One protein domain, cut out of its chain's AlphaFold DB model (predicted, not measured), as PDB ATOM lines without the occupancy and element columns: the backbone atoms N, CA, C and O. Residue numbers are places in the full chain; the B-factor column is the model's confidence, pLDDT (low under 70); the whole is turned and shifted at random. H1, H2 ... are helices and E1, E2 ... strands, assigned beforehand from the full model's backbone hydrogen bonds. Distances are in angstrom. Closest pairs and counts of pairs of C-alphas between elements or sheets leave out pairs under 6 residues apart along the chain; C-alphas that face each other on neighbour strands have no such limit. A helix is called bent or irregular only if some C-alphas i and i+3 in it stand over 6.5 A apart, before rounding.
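Overview. This is residues 2 to 84 and 95 to 139 of the 151 residues of the protein "Rnf12-b protein" of Symbiodinium natans (UniProt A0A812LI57). One long helix, H1, reaches in from one end of the model, and three shorter helices, H3, H4 and H5, are grouped beside its later half, with H5 packed on it and H3 and H4 folded into a helical hairpin. At the other end of the model is a smaller lobe of the two-strand hairpin E1 and E2 with the helix H2, reached from H1 through a long stretch with no named element, residues 30 to 52. The printed part has 128 residues with five named helices and two named strands, in the order H1 E1 E2 H2 H3 H4 H5; the sheet, E1 - E2, is antiparallel, and the class is mostly helix. The whole is compact, with a radius of gyration of the C-alphas of 15.3 A and spans of 46 by 33 by 29 A.

Arrangement. Begin with H1, residues 2 to 29. Past it, residues 37 to 38 pair with residues 43 to 44, antiparallel. Then look at the hairpin of E1, residues 53 to 55, and E2, residues 61 to 63: N 54 and O 62 are 2.9 A apart, N 62 and O 54 2.8 A, both within hydrogen-bond range. A tight link leads into H2, residues 64 to 73, which touches no helix; its closest C-alpha pair with E1 is Lys 53 and Leu 64, 4.7 A apart. After the cut, H3, residues 95 to 110, only just touches H1, with 3 pairs of C-alphas within 8 A; the closest are those of Cys 17 and Leu 107, 7.6 A apart, and the two run opposite ways at a shallow tilt of 7 degrees. H4, residues 117 to 123, forms a helical hairpin with H3, at a shallow tilt of 29 degrees, the closest C-alphas being those of Leu 104 and Ile 120, 6.7 A apart. H5, residues 128 to 134, touches H1 with the C-alphas of Gln 25 and Glu 129 closest, 5.8 A apart, opposite ways at a shallow tilt of 30 degrees; H1 touches H5 with residues 18 to 28 alone. H1 and H4 are apart. Every O i to N i+4 pair is within hydrogen-bond range in H1, H2 and H4, against 11 of 12 in H3 and 1 of 3 in H5, where 2 of 4 O i to N i+3 pairs are.

Along the chain. Find C-alpha 2 at (171.509, 147.407, 182.762); from there H1 runs 40.7 A to C-alpha 29. H2 is 14.6 A long. H3 starts at C-alpha 95, at (198.653, 170.512, 153.687), and runs 23.4 A. H5 ends at C-alpha 134, at (175.544, 163.111, 157.294); it is only just irregular, C-alphas 129 and 132 being 6.9 A apart.

Size, cuts and confidence. The two C-alphas farthest apart are those of Leu 2 and Ile 57, at 48.7 A. Residues 85 to 94 are not printed, and C-alphas 84 and 95 are 8.7 A apart across the cut. The link from H1 to E1 is long, with 23 residues. The mean pLDDT of the printed part is 85.4; look for values under 70 at residues 31 to 35, 95 to 97 and 125 to 126.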
ATOM      1  N   LEU A   2     170.297 147.442 183.604       83.00
ATOM      2  CA  LEU A   2     171.509 147.407 182.762       83.00
ATOM      3  C   LEU A   2     171.286 147.943 181.332       83.00
ATOM      4  O   LEU A   2     172.057 148.774 180.870       83.00
ATOM      5  N   ASP A   3     170.210 147.531 180.658       84.69
ATOM      6  CA  ASP A   3     169.919 147.969 179.281       84.69
ATOM      7  C   ASP A   3     169.653 149.481 179.175       84.69
ATOM      8  O   ASP A   3     170.143 150.151 178.271       84.69
ATOM      9  N   THR A   4     168.957 150.048 180.163       85.12
ATOM     10  CA  THR A   4     168.746 151.495 180.277       85.12
ATOM     11  C   THR A   4     170.079 152.234 180.409       85.12
ATOM     12  O   THR A   4     170.325 153.179 179.660       85.12
ATOM     13  N   ALA A   5     170.973 151.767 181.289       88.12
ATOM     14  CA  ALA A   5     172.299 152.356 181.473       88.12
ATOM     15  C   ALA A   5     173.163 152.262 180.199       88.12
ATOM     16  O   ALA A   5     173.846 153.221 179.836       88.12
ATOM     17  N   LEU A   6     173.094 151.141 179.477       86.69
ATOM     18  CA  LEU A   6     173.779 150.962 178.196       86.69
ATOM     19  C   LEU A   6     173.216 151.880 177.103       86.69
ATOM     20  O   LEU A   6     173.990 152.476 176.354       86.69
ATOM     21  N   SER A   7     171.896 152.077 177.057       85.94
ATOM     22  CA  SER A   7     171.264 153.025 176.132       85.94
ATOM     23  C   SER A   7     171.697 154.474 176.403       85.94
ATOM     24  O   SER A   7     171.933 155.249 175.472       85.94
ATOM     25  N   TRP A   8     171.867 154.846 177.676       88.19
ATOM     26  CA  TRP A   8     172.365 156.164 178.069       88.19
ATOM     27  C   TRP A   8     173.831 156.339 177.698       88.19
ATOM     28  O   TRP A   8     174.187 157.357 177.110       88.19
ATOM     29  N   LYS A   9     174.664 155.325 177.958       89.88
ATOM     30  CA  LYS A   9     176.065 155.308 177.526       89.88
ATOM     31  C   LYS A   9     176.187 155.445 176.006       89.88
ATOM     32  O   LYS A   9     177.026 156.213 175.540       89.88
ATOM     33  N   HIS A  10     175.346 154.752 175.234       89.25
ATOM     34  CA  HIS A  10     175.298 154.868 173.770       89.25
ATOM     35  C   HIS A  10     175.010 156.304 173.325       89.25
ATOM     36  O   HIS A  10     175.776 156.883 172.556       89.25
ATOM     37  N   ARG A  11     173.955 156.919 173.875       89.75
ATOM     38  CA  ARG A  11     173.608 158.319 173.582       89.75
ATOM     39  C   ARG A  11     174.726 159.278 173.983       89.75
ATOM     40  O   ARG A  11     175.090 160.132 173.184       89.75
ATOM     41  N   ALA A  12     175.293 159.121 175.177       91.25
ATOM     42  CA  ALA A  12     176.401 159.947 175.652       91.25
ATOM     43  C   ALA A  12     177.613 159.854 174.712       91.25
ATOM     44  O   ALA A  12     178.149 160.879 174.304       91.25
ATOM     45  N   THR A  13     177.973 158.639 174.284       92.19
ATOM     46  CA  THR A  13     179.069 158.397 173.331       92.19
ATOM     47  C   THR A  13     178.808 159.097 171.996       92.19
ATOM     48  O   THR A  13     179.705 159.743 171.455       92.19
ATOM     49  N   TYR A  14     177.570 159.040 171.494       92.25
ATOM     50  CA  TYR A  14     177.172 159.771 170.292       92.25
ATOM     51  C   TYR A  14     177.285 161.284 170.447       92.25
ATOM     52  O   TYR A  14     177.843 161.940 169.569       92.25
ATOM     53  N   TYR A  15     176.821 161.849 171.561       93.38
ATOM     54  CA  TYR A  15     176.954 163.285 171.794       93.38
ATOM     55  C   TYR A  15     178.418 163.715 171.883       93.38
ATOM     56  O   TYR A  15     178.778 164.721 171.277       93.38
ATOM     57  N   THR A  16     179.280 162.932 172.539       94.25
ATOM     58  CA  THR A  16     180.725 163.202 172.566       94.25
ATOM     59  C   THR A  16     181.346 163.132 171.170       94.25
ATOM     60  O   THR A  16     182.138 164.003 170.811       94.25
ATOM     61  N   CYS A  17     180.978 162.131 170.363       93.69
ATOM     62  CA  CYS A  17     181.430 162.015 168.978       93.69
ATOM     63  C   CYS A  17     181.013 163.243 168.161       93.69
ATOM     64  O   CYS A  17     181.851 163.899 167.549       93.69
ATOM     65  N   ARG A  18     179.726 163.602 168.207       93.25
ATOM     66  CA  ARG A  18     179.173 164.757 167.496       93.25
ATOM     67  C   ARG A  18     179.851 166.064 167.911       93.25
ATOM     68  O   ARG A  18     180.192 166.857 167.044       93.25
ATOM     69  N   GLN A  19     180.088 166.268 169.208       93.00
ATOM     70  CA  GLN A  19     180.810 167.441 169.709       93.00
ATOM     71  C   GLN A  19     182.230 167.527 169.142       93.00
ATOM     72  O   GLN A  19     182.663 168.604 168.752       93.00
ATOM     73  N   LYS A  20     182.950 166.406 169.051       92.88
ATOM     74  CA  LYS A  20     184.297 166.390 168.466       92.88
ATOM     75  C   LYS A  20     184.286 166.667 166.966       92.88
ATOM     76  O   LYS A  20     185.114 167.439 166.501       92.88
ATOM     77  N   VAL A  21     183.335 166.104 166.218       90.81
ATOM     78  CA  VAL A  21     183.166 166.423 164.786       90.81
ATOM     79  C   VAL A  21     182.874 167.915 164.602       90.81
ATOM     80  O   VAL A  21     183.485 168.561 163.755       90.81
ATOM     81  N   GLN A  22     182.016 168.488 165.449       89.94
ATOM     82  CA  GLN A  22     181.727 169.921 165.439       89.94
ATOM     83  C   GLN A  22     182.978 170.770 165.712       89.94
ATOM     84  O   GLN A  22     183.232 171.725 164.985       89.94
ATOM     85  N   GLN A  23     183.797 170.397 166.699       89.00
ATOM     86  CA  GLN A  23     185.058 171.092 166.983       89.00
ATOM     87  C   GLN A  23     185.995 171.105 165.772       89.00
ATOM     88  O   GLN A  23     186.620 172.127 165.498       89.00
ATOM     89  N   VAL A  24     186.088 169.990 165.041       87.62
ATOM     90  CA  VAL A  24     186.907 169.904 163.821       87.62
ATOM     91  C   VAL A  24     186.393 170.862 162.757       87.62
ATOM     92  O   VAL A  24     187.184 171.633 162.221       87.62
ATOM     93  N   GLN A  25     185.085 170.861 162.492       85.31
ATOM     94  CA  GLN A  25     184.481 171.792 161.539       85.31
ATOM     95  C   GLN A  25     184.770 173.246 161.923       85.31
ATOM     96  O   GLN A  25     185.297 174.001 161.113       85.31
ATOM     97  N   GLU A  26     184.513 173.630 163.174       84.31
ATOM     98  CA  GLU A  26     184.773 174.987 163.667       84.31
ATOM     99  C   GLU A  26     186.250 175.382 163.522       84.31
ATOM    100  O   GLU A  26     186.557 176.488 163.075       84.31
ATOM    101  N   ALA A  27     187.178 174.479 163.855       81.69
ATOM    102  CA  ALA A  27     188.612 174.737 163.740       81.69
ATOM    103  C   ALA A  27     189.076 174.882 162.283       81.69
ATOM    104  O   ALA A  27     189.952 175.697 162.005       81.69
ATOM    105  N   LEU A  28     188.482 174.134 161.353       76.38
ATOM    106  CA  LEU A  28     188.780 174.243 159.923       76.38
ATOM    107  C   LEU A  28     188.208 175.530 159.309       76.38
ATOM    108  O   LEU A  28     188.856 176.126 158.439       76.38
ATOM    109  N   MET A  29     187.043 175.970 159.795       75.19
ATOM    110  CA  MET A  29     186.355 177.195 159.368       75.19
ATOM    111  C   MET A  29     187.027 178.473 159.881       75.19
ATOM    112  O   MET A  29     186.985 179.501 159.210       75.19
ATOM    113  N   LYS A  30     187.683 178.432 161.050       72.06
ATOM    114  CA  LYS A  30     188.285 179.617 161.693       72.06
ATOM    115  C   LYS A  30     189.546 180.161 160.994       72.06
ATOM    116  O   LYS A  30     190.063 181.197 161.401       72.06
ATOM    117  N   GLY A  31     190.019 179.529 159.921       58.25
ATOM    118  CA  GLY A  31     191.184 179.993 159.163       58.25
ATOM    119  C   GLY A  31     192.519 179.404 159.638       58.25
ATOM    120  O   GLY A  31     192.605 178.725 160.655       58.25
ATOM    121  N   LYS A  32     193.554 179.604 158.816       54.69
ATOM    122  CA  LYS A  32     194.697 178.695 158.593       54.69
ATOM    123  C   LYS A  32     195.853 178.791 159.611       54.69
ATOM    124  O   LYS A  32     196.811 178.039 159.463       54.69
ATOM    125  N   ASP A  33     195.780 179.666 160.616       53.22
ATOM    126  CA  ASP A  33     196.996 180.103 161.330       53.22
ATOM    127  C   ASP A  33     197.340 179.321 162.608       53.22
ATOM    128  O   ASP A  33     198.487 179.353 163.049       53.22
ATOM    129  N   ASP A  34     196.414 178.554 163.187       57.59
ATOM    130  CA  ASP A  34     196.763 177.509 164.161       57.59
ATOM    131  C   ASP A  34     195.543 176.618 164.398       57.59
ATOM    132  O   ASP A  34     194.568 177.033 165.037       57.59
ATOM    133  N   LEU A  35     195.576 175.375 163.906       65.00
ATOM    134  CA  LEU A  35     194.583 174.392 164.316       65.00
ATOM    135  C   LEU A  35     194.846 174.094 165.797       65.00
ATOM    136  O   LEU A  35     195.690 173.282 166.165       65.00
ATOM    137  N   SER A  36     194.121 174.770 166.679       81.25
ATOM    138  CA  SER A  36     194.217 174.608 168.130       81.25
ATOM    139  C   SER A  36     193.643 173.284 168.640       81.25
ATOM    140  O   SER A  36     193.219 173.185 169.789       81.25
ATOM    141  N   LEU A  37     193.590 172.267 167.788       89.25
ATOM    142  CA  LEU A  37     193.131 170.930 168.105       89.25
ATOM    143  C   LEU A  37     194.304 169.972 168.002       89.25
ATOM    144  O   LEU A  37     195.085 170.036 167.062       89.25
ATOM    145  N   CYS A  38     194.396 169.049 168.952       92.38
ATOM    146  CA  CYS A  38     195.300 167.920 168.830       92.38
ATOM    147  C   CYS A  38     194.688 166.916 167.839       92.38
ATOM    148  O   CYS A  38     193.624 166.367 168.148       92.38
ATOM    149  N   PRO A  39     195.345 166.606 166.704       91.50
ATOM    150  CA  PRO A  39     194.786 165.705 165.693       91.50
ATOM    151  C   PRO A  39     194.501 164.290 166.216       91.50
ATOM    152  O   PRO A  39     193.580 163.630 165.756       91.50
ATOM    153  N   TYR A  40     195.252 163.838 167.225       92.94
ATOM    154  CA  TYR A  40     195.151 162.483 167.776       92.94
ATOM    155  C   TYR A  40     193.904 162.254 168.646       92.94
ATOM    156  O   TYR A  40     193.294 161.181 168.613       92.94
ATOM    157  N   CYS A  41     193.546 163.226 169.489       93.75
ATOM    158  CA  CYS A  41     192.417 163.102 170.416       93.75
ATOM    159  C   CYS A  41     191.218 163.964 170.028       93.75
ATOM    160  O   CYS A  41     190.126 163.724 170.550       93.75
ATOM    161  N   VAL A  42     191.408 164.918 169.114       92.31
ATOM    162  CA  VAL A  42     190.401 165.890 168.687       92.31
ATOM    163  C   VAL A  42     189.895 166.690 169.888       92.31
ATOM    164  O   VAL A  42     188.715 166.681 170.226       92.31
ATOM    165  N   GLU A  43     190.831 167.277 170.631       91.25
ATOM    166  CA  GLU A  43     190.557 168.157 171.773       91.25
ATOM    167  C   GLU A  43     191.436 169.397 171.693       91.25
ATOM    168  O   GLU A  43     192.520 169.374 171.104       91.25
ATOM    169  N   CYS A  44     190.967 170.480 172.310       86.62
ATOM    170  CA  CYS A  44     191.641 171.765 172.262       86.62
ATOM    171  C   CYS A  44     193.003 171.733 172.977       86.62
ATOM    172  O   CYS A  44     193.136 171.268 174.111       86.62
ATOM    173  N   THR A  45     194.028 172.274 172.324       85.56
ATOM    174  CA  THR A  45     195.388 172.419 172.863       85.56
ATOM    175  C   THR A  45     195.630 173.790 173.497       85.56
ATOM    176  O   THR A  45     196.605 173.940 174.236       85.56
ATOM    177  N   GLN A  46     194.751 174.782 173.281       80.50
ATOM    178  CA  GLN A  46     194.911 176.145 173.822       80.50
ATOM    179  C   GLN A  46     194.951 176.162 175.351       80.50
ATOM    180  O   GLN A  46     195.818 176.805 175.933       80.50
ATOM    181  N   TYR A  47     194.061 175.409 176.001       81.88
ATOM    182  CA  TYR A  47     193.965 175.353 177.465       81.88
ATOM    183  C   TYR A  47     194.988 174.408 178.107       81.88
ATOM    184  O   TYR A  47     195.043 174.270 179.328       81.88
ATOM    185  N   THR A  48     195.800 173.725 177.297       85.62
ATOM    186  CA  THR A  48     196.837 172.833 177.810       85.62
ATOM    187  C   THR A  48     198.090 173.628 178.156       85.62
ATOM    188  O   THR A  48     198.585 174.414 177.345       85.62
ATOM    189  N   GLN A  49     198.632 173.381 179.353       86.44
ATOM    190  CA  GLN A  49     199.914 173.937 179.798       86.44
ATOM    191  C   GLN A  49     201.006 173.722 178.741       86.44
ATOM    192  O   GLN A  49     201.074 172.649 178.142       86.44
ATOM    193  N   ALA A  50     201.893 174.705 178.554       84.00
ATOM    194  CA  ALA A  50     202.952 174.646 177.543       84.00
ATOM    195  C   ALA A  50     203.818 173.379 177.651       84.00
ATOM    196  O   ALA A  50     204.037 172.718 176.643       84.00
ATOM    197  N   GLN A  51     204.191 172.954 178.867       87.25
ATOM    198  CA  GLN A  51     204.939 171.705 179.089       87.25
ATOM    199  C   GLN A  51     204.177 170.409 178.746       87.25
ATOM    200  O   GLN A  51     204.768 169.336 178.710       87.25
ATOM    201  N   LYS A  52     202.856 170.473 178.542       92.25
ATOM    202  CA  LYS A  52     201.992 169.319 178.237       92.25
ATOM    203  C   LYS A  52     201.558 169.290 176.770       92.25
ATOM    204  O   LYS A  52     200.665 168.517 176.416       92.25
ATOM    205  N   LYS A  53     202.180 170.100 175.912       92.00
ATOM    206  CA  LYS A  53     201.966 170.099 174.464       92.00
ATOM    207  C   LYS A  53     203.291 170.156 173.715       92.00
ATOM    208  O   LYS A  53     204.279 170.664 174.230       92.00
ATOM    209  N   VAL A  54     203.293 169.641 172.496       91.50
ATOM    210  CA  VAL A  54     204.419 169.724 171.562       91.50
ATOM    211  C   VAL A  54     203.908 170.287 170.242       91.50
ATOM    212  O   VAL A  54     202.781 169.991 169.849       91.50
ATOM    213  N   LYS A  55     204.718 171.100 169.568       90.56
ATOM    214  CA  LYS A  55     204.466 171.561 168.199       90.56
ATOM    215  C   LYS A  55     205.661 171.141 167.353       90.56
ATOM    216  O   LYS A  55     206.796 171.447 167.708       90.56
ATOM    217  N   PHE A  56     205.404 170.385 166.294       89.75
ATOM    218  CA  PHE A  56     206.441 169.976 165.352       89.75
ATOM    219  C   PHE A  56     206.841 171.152 164.457       89.75
ATOM    220  O   PHE A  56     206.083 172.111 164.306       89.75
ATOM    221  N   ILE A  57     208.004 171.053 163.810       86.38
ATOM    222  CA  ILE A  57     208.494 172.070 162.863       86.38
ATOM    223  C   ILE A  57     207.551 172.281 161.669       86.38
ATOM    224  O   ILE A  57     207.498 173.374 161.124       86.38
ATOM    225  N   CYS A  58     206.761 171.264 161.305       85.56
ATOM    226  CA  CYS A  58     205.718 171.370 160.283       85.56
ATOM    227  C   CYS A  58     204.475 172.150 160.752       85.56
ATOM    228  O   CYS A  58     203.551 172.344 159.976       85.56
ATOM    229  N   GLY A  59     204.424 172.578 162.018       84.56
ATOM    230  CA  GLY A  59     203.326 173.360 162.587       84.56
ATOM    231  C   GLY A  59     202.250 172.538 163.302       84.56
ATOM    232  O   GLY A  59     201.454 173.107 164.045       84.56
ATOM    233  N   HIS A  60     202.235 171.211 163.174       87.56
ATOM    234  CA  HIS A  60     201.227 170.379 163.838       87.56
ATOM    235  C   HIS A  60     201.465 170.261 165.351       87.56
ATOM    236  O   HIS A  60     202.552 169.890 165.804       87.56
ATOM    237  N   GLY A  61     200.428 170.569 166.134       90.25
ATOM    238  CA  GLY A  61     200.455 170.562 167.596       90.25
ATOM    239  C   GLY A  61     199.712 169.379 168.218       90.25
ATOM    240  O   GLY A  61     198.610 169.035 167.804       90.25
ATOM    241  N   TYR A  62     200.277 168.785 169.269       93.44
ATOM    242  CA  TYR A  62     199.691 167.648 169.984       93.44
ATOM    243  C   TYR A  62     199.776 167.835 171.495       93.44
ATOM    244  O   TYR A  62     200.687 168.488 172.005       93.44
ATOM    245  N   HIS A  63     198.874 167.195 172.244       95.25
ATOM    246  CA  HIS A  63     199.125 166.955 173.664       95.25
ATOM    247  C   HIS A  63     200.296 165.986 173.820       95.25
ATOM    248  O   HIS A  63     200.367 164.982 173.110       95.25
ATOM    249  N   LEU A  64     201.163 166.235 174.801       94.69
ATOM    250  CA  LEU A  64     202.349 165.415 175.058       94.69
ATOM    251  C   LEU A  64     201.981 163.942 175.316       94.69
ATOM    252  O   LEU A  64     202.612 163.036 174.788       94.69
ATOM    253  N   HIS A  65     200.905 163.683 176.067       95.12
ATOM    254  CA  HIS A  65     200.431 162.313 176.281       95.12
ATOM    255  C   HIS A  65     199.928 161.647 174.988       95.12
ATOM    256  O   HIS A  65     200.142 160.454 174.790       95.12
ATOM    257  N   CYS A  66     199.268 162.405 174.107       95.56
ATOM    258  CA  CYS A  66     198.705 161.869 172.869       95.56
ATOM    259  C   CYS A  66     199.799 161.463 171.884       95.56
ATOM    260  O   CYS A  66     199.739 160.371 171.324       95.56
ATOM    261  N   ILE A  67     200.815 162.312 171.713       94.56
ATOM    262  CA  ILE A  67     201.930 161.995 170.822       94.56
ATOM    263  C   ILE A  67     202.775 160.838 171.366       94.56
ATOM    264  O   ILE A  67     203.124 159.937 170.613       94.56
ATOM    265  N   ASN A  68     203.018 160.789 172.681       94.88
ATOM    266  CA  ASN A  68     203.761 159.689 173.297       94.88
ATOM    267  C   ASN A  68     203.039 158.352 173.119       94.88
ATOM    268  O   ASN A  68     203.680 157.347 172.838       94.88
ATOM    269  N   ARG A  69     201.706 158.340 173.245       94.94
ATOM    270  CA  ARG A  69     200.902 157.147 172.967       94.94
ATOM    271  C   ARG A  69     201.026 156.722 171.505       94.94
ATOM    272  O   ARG A  69     201.242 155.552 171.237       94.94
ATOM    273  N   TRP A  70     200.947 157.663 170.565       94.00
ATOM    274  CA  TRP A  70     201.122 157.338 169.151       94.00
ATOM    275  C   TRP A  70     202.505 156.741 168.848       94.00
ATOM    276  O   TRP A  70     202.580 155.748 168.132       94.00
ATOM    277  N   PHE A  71     203.575 157.282 169.441       94.56
ATOM    278  CA  PHE A  71     204.935 156.745 169.305       94.56
ATOM    279  C   PHE A  71     205.101 155.339 169.897       94.56
ATOM    280  O   PHE A  71     205.905 154.564 169.391       94.56
ATOM    281  N   GLN A  72     204.356 154.995 170.952       94.00
ATOM    282  CA  GLN A  72     204.339 153.628 171.489       94.00
ATOM    283  C   GLN A  72     203.727 152.644 170.489       94.00
ATOM    284  O   GLN A  72     204.240 151.541 170.330       94.00
ATOM    285  N   ASP A  73     202.669 153.066 169.793       91.06
ATOM    286  CA  ASP A  73     202.011 152.263 168.762       91.06
ATOM    287  C   ASP A  73     202.837 152.215 167.451       91.06
ATOM    288  O   ASP A  73     202.707 151.271 166.674       91.06
ATOM    289  N   HIS A  74     203.706 153.210 167.212       91.00
ATOM    290  CA  HIS A  74     204.515 153.377 165.991       91.00
ATOM    291  C   HIS A  74     205.999 153.643 166.331       91.00
ATOM    292  O   HIS A  74     206.505 154.752 166.128       91.00
ATOM    293  N   PRO A  75     206.740 152.641 166.842       89.94
ATOM    294  CA  PRO A  75     208.111 152.830 167.329       89.94
ATOM    295  C   PRO A  75     209.117 153.218 166.234       89.94
ATOM    296  O   PRO A  75     210.120 153.867 166.518       89.94
ATOM    297  N   ASN A  76     208.843 152.879 164.971       89.75
ATOM    298  CA  ASN A  76     209.694 153.243 163.828       89.75
ATOM    299  C   ASN A  76     209.513 154.704 163.377       89.75
ATOM    300  O   ASN A  76     210.243 155.186 162.514       89.75
ATOM    301  N   SER A  77     208.549 155.400 163.974       87.12
ATOM    302  CA  SER A  77     208.090 156.728 163.576       87.12
ATOM    303  C   SER A  77     208.353 157.789 164.645       87.12
ATOM    304  O   SER A  77     207.877 158.925 164.562       87.12
ATOM    305  N   VAL A  78     209.123 157.430 165.677       88.50
ATOM    306  CA  VAL A  78     209.469 158.314 166.791       88.50
ATOM    307  C   VAL A  78     210.141 159.586 166.278       88.50
ATOM    308  O   VAL A  78     211.047 159.551 165.451       88.50
ATOM    309  N   GLY A  79     209.672 160.732 166.770       86.25
ATOM    310  CA  GLY A  79     210.171 162.046 166.361       86.25
ATOM    311  C   GLY A  79     209.629 162.550 165.019       86.25
ATOM    312  O   GLY A  79     209.870 163.707 164.682       86.25
ATOM    313  N   SER A  80     208.853 161.745 164.286       90.81
ATOM    314  CA  SER A  80     208.130 162.191 163.090       90.81
ATOM    315  C   SER A  80     206.746 162.733 163.451       90.81
ATOM    316  O   SER A  80     206.143 162.330 164.446       90.81
ATOM    317  N   CYS A  81     206.234 163.669 162.649       90.81
ATOM    318  CA  CYS A  81     204.868 164.156 162.806       90.81
ATOM    319  C   CYS A  81     203.872 163.095 162.297       90.81
ATOM    320  O   CYS A  81     203.964 162.738 161.123       90.81
ATOM    321  N   PRO A  82     202.890 162.658 163.111       90.88
ATOM    322  CA  PRO A  82     201.892 161.665 162.705       90.88
ATOM    323  C   PRO A  82     201.084 162.040 161.462       90.88
ATOM    324  O   PRO A  82     200.776 161.176 160.652       90.88
ATOM    325  N   VAL A  83     200.742 163.325 161.314       88.94
ATOM    326  CA  VAL A  83     200.000 163.829 160.147       88.94
ATOM    327  C   VAL A  83     200.851 163.710 158.879       88.94
ATOM    328  O   VAL A  83     200.400 163.131 157.902       88.94
ATOM    329  N   CYS A  84     202.104 164.168 158.926       86.50
ATOM    330  CA  CYS A  84     202.977 164.213 157.747       86.50
ATOM    331  C   CYS A  84     203.585 162.849 157.383       86.50
ATOM    332  O   CYS A  84     204.131 162.676 156.298       86.50
ATOM    333  N   PRO A  95     198.528 170.937 152.275       52.31
ATOM    334  CA  PRO A  95     198.653 170.512 153.687       52.31
ATOM    335  C   PRO A  95     197.335 170.440 154.495       52.31
ATOM    336  O   PRO A  95     197.357 170.276 155.716       52.31
ATOM    337  N   ARG A  96     196.168 170.654 153.866       54.16
ATOM    338  CA  ARG A  96     194.856 170.640 154.551       54.16
ATOM    339  C   ARG A  96     194.224 169.248 154.565       54.16
ATOM    340  O   ARG A  96     193.595 168.910 155.568       54.16
ATOM    341  N   ASP A  97     194.421 168.467 153.509       65.19
ATOM    342  CA  ASP A  97     193.769 167.166 153.357       65.19
ATOM    343  C   ASP A  97     194.432 166.130 154.274       65.19
ATOM    344  O   ASP A  97     193.746 165.336 154.909       65.19
ATOM    345  N   GLU A  98     195.747 166.224 154.495       75.31
ATOM    346  CA  GLU A  98     196.487 165.359 155.425       75.31
ATOM    347  C   GLU A  98     195.949 165.420 156.858       75.31
ATOM    348  O   GLU A  98     195.655 164.403 157.491       75.31
ATOM    349  N   ALA A  99     195.821 166.639 157.391       80.44
ATOM    350  CA  ALA A  99     195.368 166.846 158.754       80.44
ATOM    351  C   ALA A  99     193.904 166.416 158.903       80.44
ATOM    352  O   ALA A  99     193.548 165.812 159.915       80.44
ATOM    353  N   GLN A 100     193.067 166.685 157.894       83.00
ATOM    354  CA  GLN A 100     191.675 166.236 157.864       83.00
ATOM    355  C   GLN A 100     191.577 164.712 157.855       83.00
ATOM    356  O   GLN A 100     190.877 164.156 158.702       83.00
ATOM    357  N   THR A 101     192.328 164.040 156.986       86.19
ATOM    358  CA  THR A 101     192.376 162.578 156.891       86.19
ATOM    359  C   THR A 101     192.875 161.957 158.190       86.19
ATOM    360  O   THR A 101     192.249 161.041 158.727       86.19
ATOM    361  N   PHE A 102     193.945 162.489 158.786       89.88
ATOM    362  CA  PHE A 102     194.444 161.998 160.071       89.88
ATOM    363  C   PHE A 102     193.419 162.183 161.204       89.88
ATOM    364  O   PHE A 102     193.239 161.301 162.054       89.88
ATOM    365  N   ILE A 103     192.733 163.329 161.235       90.44
ATOM    366  CA  ILE A 103     191.675 163.612 162.212       90.44
ATOM    367  C   ILE A 103     190.495 162.656 162.015       90.44
ATOM    368  O   ILE A 103     189.986 162.123 163.000       90.44
ATOM    369  N   LEU A 104     190.090 162.395 160.772       89.88
ATOM    370  CA  LEU A 104     189.014 161.467 160.430       89.88
ATOM    371  C   LEU A 104     189.320 160.046 160.924       89.88
ATOM    372  O   LEU A 104     188.510 159.446 161.636       89.88
ATOM    373  N   HIS A 105     190.532 159.554 160.676       91.44
ATOM    374  CA  HIS A 105     190.993 158.270 161.209       91.44
ATOM    375  C   HIS A 105     191.066 158.263 162.741       91.44
ATOM    376  O   HIS A 105     190.704 157.280 163.394       91.44
ATOM    377  N   SER A 106     191.487 159.373 163.351       93.50
ATOM    378  CA  SER A 106     191.512 159.516 164.811       93.50
ATOM    379  C   SER A 106     190.106 159.502 165.418       93.50
ATOM    380  O   SER A 106     189.910 158.932 166.496       93.50
ATOM    381  N   LEU A 107     189.119 160.083 164.733       93.25
ATOM    382  CA  LEU A 107     187.709 160.025 165.104       93.25
ATOM    383  C   LEU A 107     187.162 158.597 164.987       93.25
ATOM    384  O   LEU A 107     186.568 158.115 165.953       93.25
ATOM    385  N   HIS A 108     187.422 157.899 163.877       93.94
ATOM    386  CA  HIS A 108     187.041 156.495 163.696       93.94
ATOM    387  C   HIS A 108     187.624 155.601 164.795       93.94
ATOM    388  O   HIS A 108     186.883 154.904 165.480       93.94
ATOM    389  N   ARG A 109     188.933 155.698 165.067       94.00
ATOM    390  CA  ARG A 109     189.595 154.924 166.133       94.00
ATOM    391  C   ARG A 109     188.939 155.126 167.502       94.00
ATOM    392  O   ARG A 109     188.905 154.210 168.318       94.00
ATOM    393  N   ARG A 110     188.450 156.337 167.786       93.19
ATOM    394  CA  ARG A 110     187.827 156.681 169.077       93.19
ATOM    395  C   ARG A 110     186.342 156.336 169.141       93.19
ATOM    396  O   ARG A 110     185.848 156.049 170.229       93.19
ATOM    397  N   PHE A 111     185.641 156.371 168.012       93.69
ATOM    398  CA  PHE A 111     184.201 156.135 167.918       93.69
ATOM    399  C   PHE A 111     183.858 155.140 166.798       93.69
ATOM    400  O   PHE A 111     183.021 155.457 165.951       93.69
ATOM    401  N   PRO A 112     184.435 153.922 166.796       92.00
ATOM    402  CA  PRO A 112     184.349 153.006 165.652       92.00
ATOM    403  C   PRO A 112     182.923 152.509 165.383       92.00
ATOM    404  O   PRO A 112     182.588 152.111 164.275       92.00
ATOM    405  N   THR A 113     182.055 152.543 166.398       88.38
ATOM    406  CA  THR A 113     180.640 152.169 166.271       88.38
ATOM    407  C   THR A 113     179.756 153.292 165.725       88.38
ATOM    408  O   THR A 113     178.576 153.059 165.491       88.38
ATOM    409  N   ILE A 114     180.275 154.518 165.620       90.62
ATOM    410  CA  ILE A 114     179.522 155.715 165.210       90.62
ATOM    411  C   ILE A 114     180.052 156.243 163.884       90.62
ATOM    412  O   ILE A 114     179.269 156.514 162.982       90.62
ATOM    413  N   ILE A 115     181.371 156.373 163.776       90.69
ATOM    414  CA  ILE A 115     182.072 156.696 162.540       90.69
ATOM    415  C   ILE A 115     182.619 155.367 162.048       90.69
ATOM    416  O   ILE A 115     183.575 154.859 162.622       90.69
ATOM    417  N   THR A 116     181.957 154.761 161.068       90.31
ATOM    418  CA  THR A 116     182.340 153.463 160.493       90.31
ATOM    419  C   THR A 116     183.362 153.648 159.371       90.31
ATOM    420  O   THR A 116     183.664 154.778 158.985       90.31
ATOM    421  N   GLN A 117     183.882 152.547 158.823       87.94
ATOM    422  CA  GLN A 117     184.748 152.605 157.642       87.94
ATOM    423  C   GLN A 117     184.028 153.240 156.439       87.94
ATOM    424  O   GLN A 117     184.601 154.080 155.760       87.94
ATOM    425  N   GLU A 118     182.736 152.947 156.263       86.00
ATOM    426  CA  GLU A 118     181.890 153.592 155.248       86.00
ATOM    427  C   GLU A 118     181.816 155.118 155.440       86.00
ATOM    428  O   GLU A 118     181.790 155.872 154.469       86.00
ATOM    429  N   CYS A 119     181.797 155.599 156.693       85.94
ATOM    430  CA  CYS A 119     181.882 157.034 156.960       85.94
ATOM    431  C   CYS A 119     183.231 157.601 156.519       85.94
ATOM    432  O   CYS A 119     183.240 158.681 155.945       85.94
ATOM    433  N   ILE A 120     184.343 156.897 156.764       86.31
ATOM    434  CA  ILE A 120     185.674 157.341 156.329       86.31
ATOM    435  C   ILE A 120     185.707 157.469 154.803       86.31
ATOM    436  O   ILE A 120     185.942 158.562 154.299       86.31
ATOM    437  N   GLU A 121     185.356 156.401 154.085       84.38
ATOM    438  CA  GLU A 121     185.348 156.364 152.615       84.38
ATOM    439  C   GLU A 121     184.455 157.458 152.013       84.38
ATOM    440  O   GLU A 121     184.803 158.096 151.020       84.38
ATOM    441  N   SER A 122     183.306 157.728 152.641       82.19
ATOM    442  CA  SER A 122     182.409 158.796 152.209       82.19
ATOM    443  C   SER A 122     182.940 160.199 152.516       82.19
ATOM    444  O   SER A 122     182.524 161.151 151.855       82.19
ATOM    445  N   TRP A 123     183.765 160.370 153.552       82.06
ATOM    446  CA  TRP A 123     184.159 161.683 154.077       82.06
ATOM    447  C   TRP A 123     185.539 162.134 153.610       82.06
ATOM    448  O   TRP A 123     185.756 163.341 153.553       82.06
ATOM    449  N   GLU A 124     186.427 161.210 153.238       74.06
ATOM    450  CA  GLU A 124     187.779 161.499 152.737       74.06
ATOM    451  C   GLU A 124     187.792 162.374 151.474       74.06
ATOM    452  O   GLU A 124     188.746 163.111 151.254       74.06
ATOM    453  N   GLY A 125     186.723 162.353 150.672       67.88
ATOM    454  CA  GLY A 125     186.566 163.209 149.485       67.88
ATOM    455  C   GLY A 125     185.625 164.404 149.667       67.88
ATOM    456  O   GLY A 125     185.351 165.119 148.702       67.88
ATOM    457  N   CYS A 126     185.075 164.611 150.867       69.12
ATOM    458  CA  CYS A 126     184.070 165.641 151.127       69.12
ATOM    459  C   CYS A 126     184.636 166.773 151.986       69.12
ATOM    460  O   CYS A 126     185.381 166.535 152.934       69.12
ATOM    461  N   ASN A 127     184.185 168.009 151.739       70.81
ATOM    462  CA  ASN A 127     184.461 169.115 152.656       70.81
ATOM    463  C   ASN A 127     183.969 168.739 154.067       70.81
ATOM    464  O   ASN A 127     182.823 168.310 154.239       70.81
ATOM    465  N   ALA A 128     184.829 168.935 155.070       71.06
ATOM    466  CA  ALA A 128     184.537 168.668 156.472       71.06
ATOM    467  C   ALA A 128     183.227 169.298 156.960       71.06
ATOM    468  O   ALA A 128     182.583 168.729 157.836       71.06
ATOM    469  N   GLU A 129     182.779 170.414 156.372       70.31
ATOM    470  CA  GLU A 129     181.474 171.050 156.625       70.31
ATOM    471  C   GLU A 129     180.271 170.098 156.464       70.31
ATOM    472  O   GLU A 129     179.252 170.256 157.140       70.31
ATOM    473  N   LEU A 130     180.402 169.057 155.639       76.31
ATOM    474  CA  LEU A 130     179.346 168.076 155.396       76.31
ATOM    475  C   LEU A 130     179.318 166.945 156.431       76.31
ATOM    476  O   LEU A 130     178.306 166.261 156.555       76.31
ATOM    477  N   TRP A 131     180.371 166.748 157.228       80.94
ATOM    478  CA  TRP A 131     180.451 165.606 158.150       80.94
ATOM    479  C   TRP A 131     179.313 165.599 159.182       80.94
ATOM    480  O   TRP A 131     178.685 164.566 159.401       80.94
ATOM    481  N   LEU A 132     178.975 166.751 159.781       80.50
ATOM    482  CA  LEU A 132     177.848 166.838 160.720       80.50
ATOM    483  C   LEU A 132     176.480 166.617 160.070       80.50
ATOM    484  O   LEU A 132     175.566 166.173 160.765       80.50
ATOM    485  N   THR A 133     176.307 166.944 158.786       79.31
ATOM    486  CA  THR A 133     174.999 166.819 158.122       79.31
ATOM    487  C   THR A 133     174.666 165.361 157.824       79.31
ATOM    488  O   THR A 133     173.501 164.968 157.877       79.31
ATOM    489  N   VAL A 134     175.692 164.542 157.580       80.44
ATOM    490  CA  VAL A 134     175.544 163.111 157.294       80.44
ATOM    491  C   VAL A 134     175.792 162.215 158.514       80.44
ATOM    492  O   VAL A 134     175.428 161.038 158.478       80.44
ATOM    493  N   LEU A 135     176.349 162.748 159.611       84.25
ATOM    494  CA  LEU A 135     176.540 162.012 160.863       84.25
ATOM    495  C   LEU A 135     175.186 161.631 161.481       84.25
ATOM    496  O   LEU A 135     174.380 162.481 161.864       84.25
ATOM    497  N   LYS A 136     174.959 160.325 161.644       81.62
ATOM    498  CA  LYS A 136     173.734 159.771 162.234       81.62
ATOM    499  C   LYS A 136     174.037 159.076 163.553       81.62
ATOM    500  O   LYS A 136     175.081 158.456 163.717       81.62
ATOM    501  N   CYS A 137     173.089 159.139 164.486       83.56
ATOM    502  CA  CYS A 137     173.135 158.313 165.690       83.56
ATOM    503  C   CYS A 137     172.743 156.877 165.318       83.56
ATOM    504  O   CYS A 137     171.604 156.671 164.885       83.56
ATOM    505  N   PRO A 138     173.633 155.880 165.487       81.56
ATOM    506  CA  PRO A 138     173.273 154.490 165.247       81.56
ATOM    507  C   PRO A 138     172.135 154.069 166.178       81.56
ATOM    508  O   PRO A 138     172.034 154.546 167.315       81.56
ATOM    509  N   ARG A 139     171.278 153.148 165.731       81.31
ATOM    510  CA  ARG A 139     170.243 152.590 166.609       81.31
ATOM    511  C   ARG A 139     170.904 151.772 167.718       81.31
ATOM    512  O   ARG A 139     171.710 150.885 167.446       81.31
TER     513      ARG A 139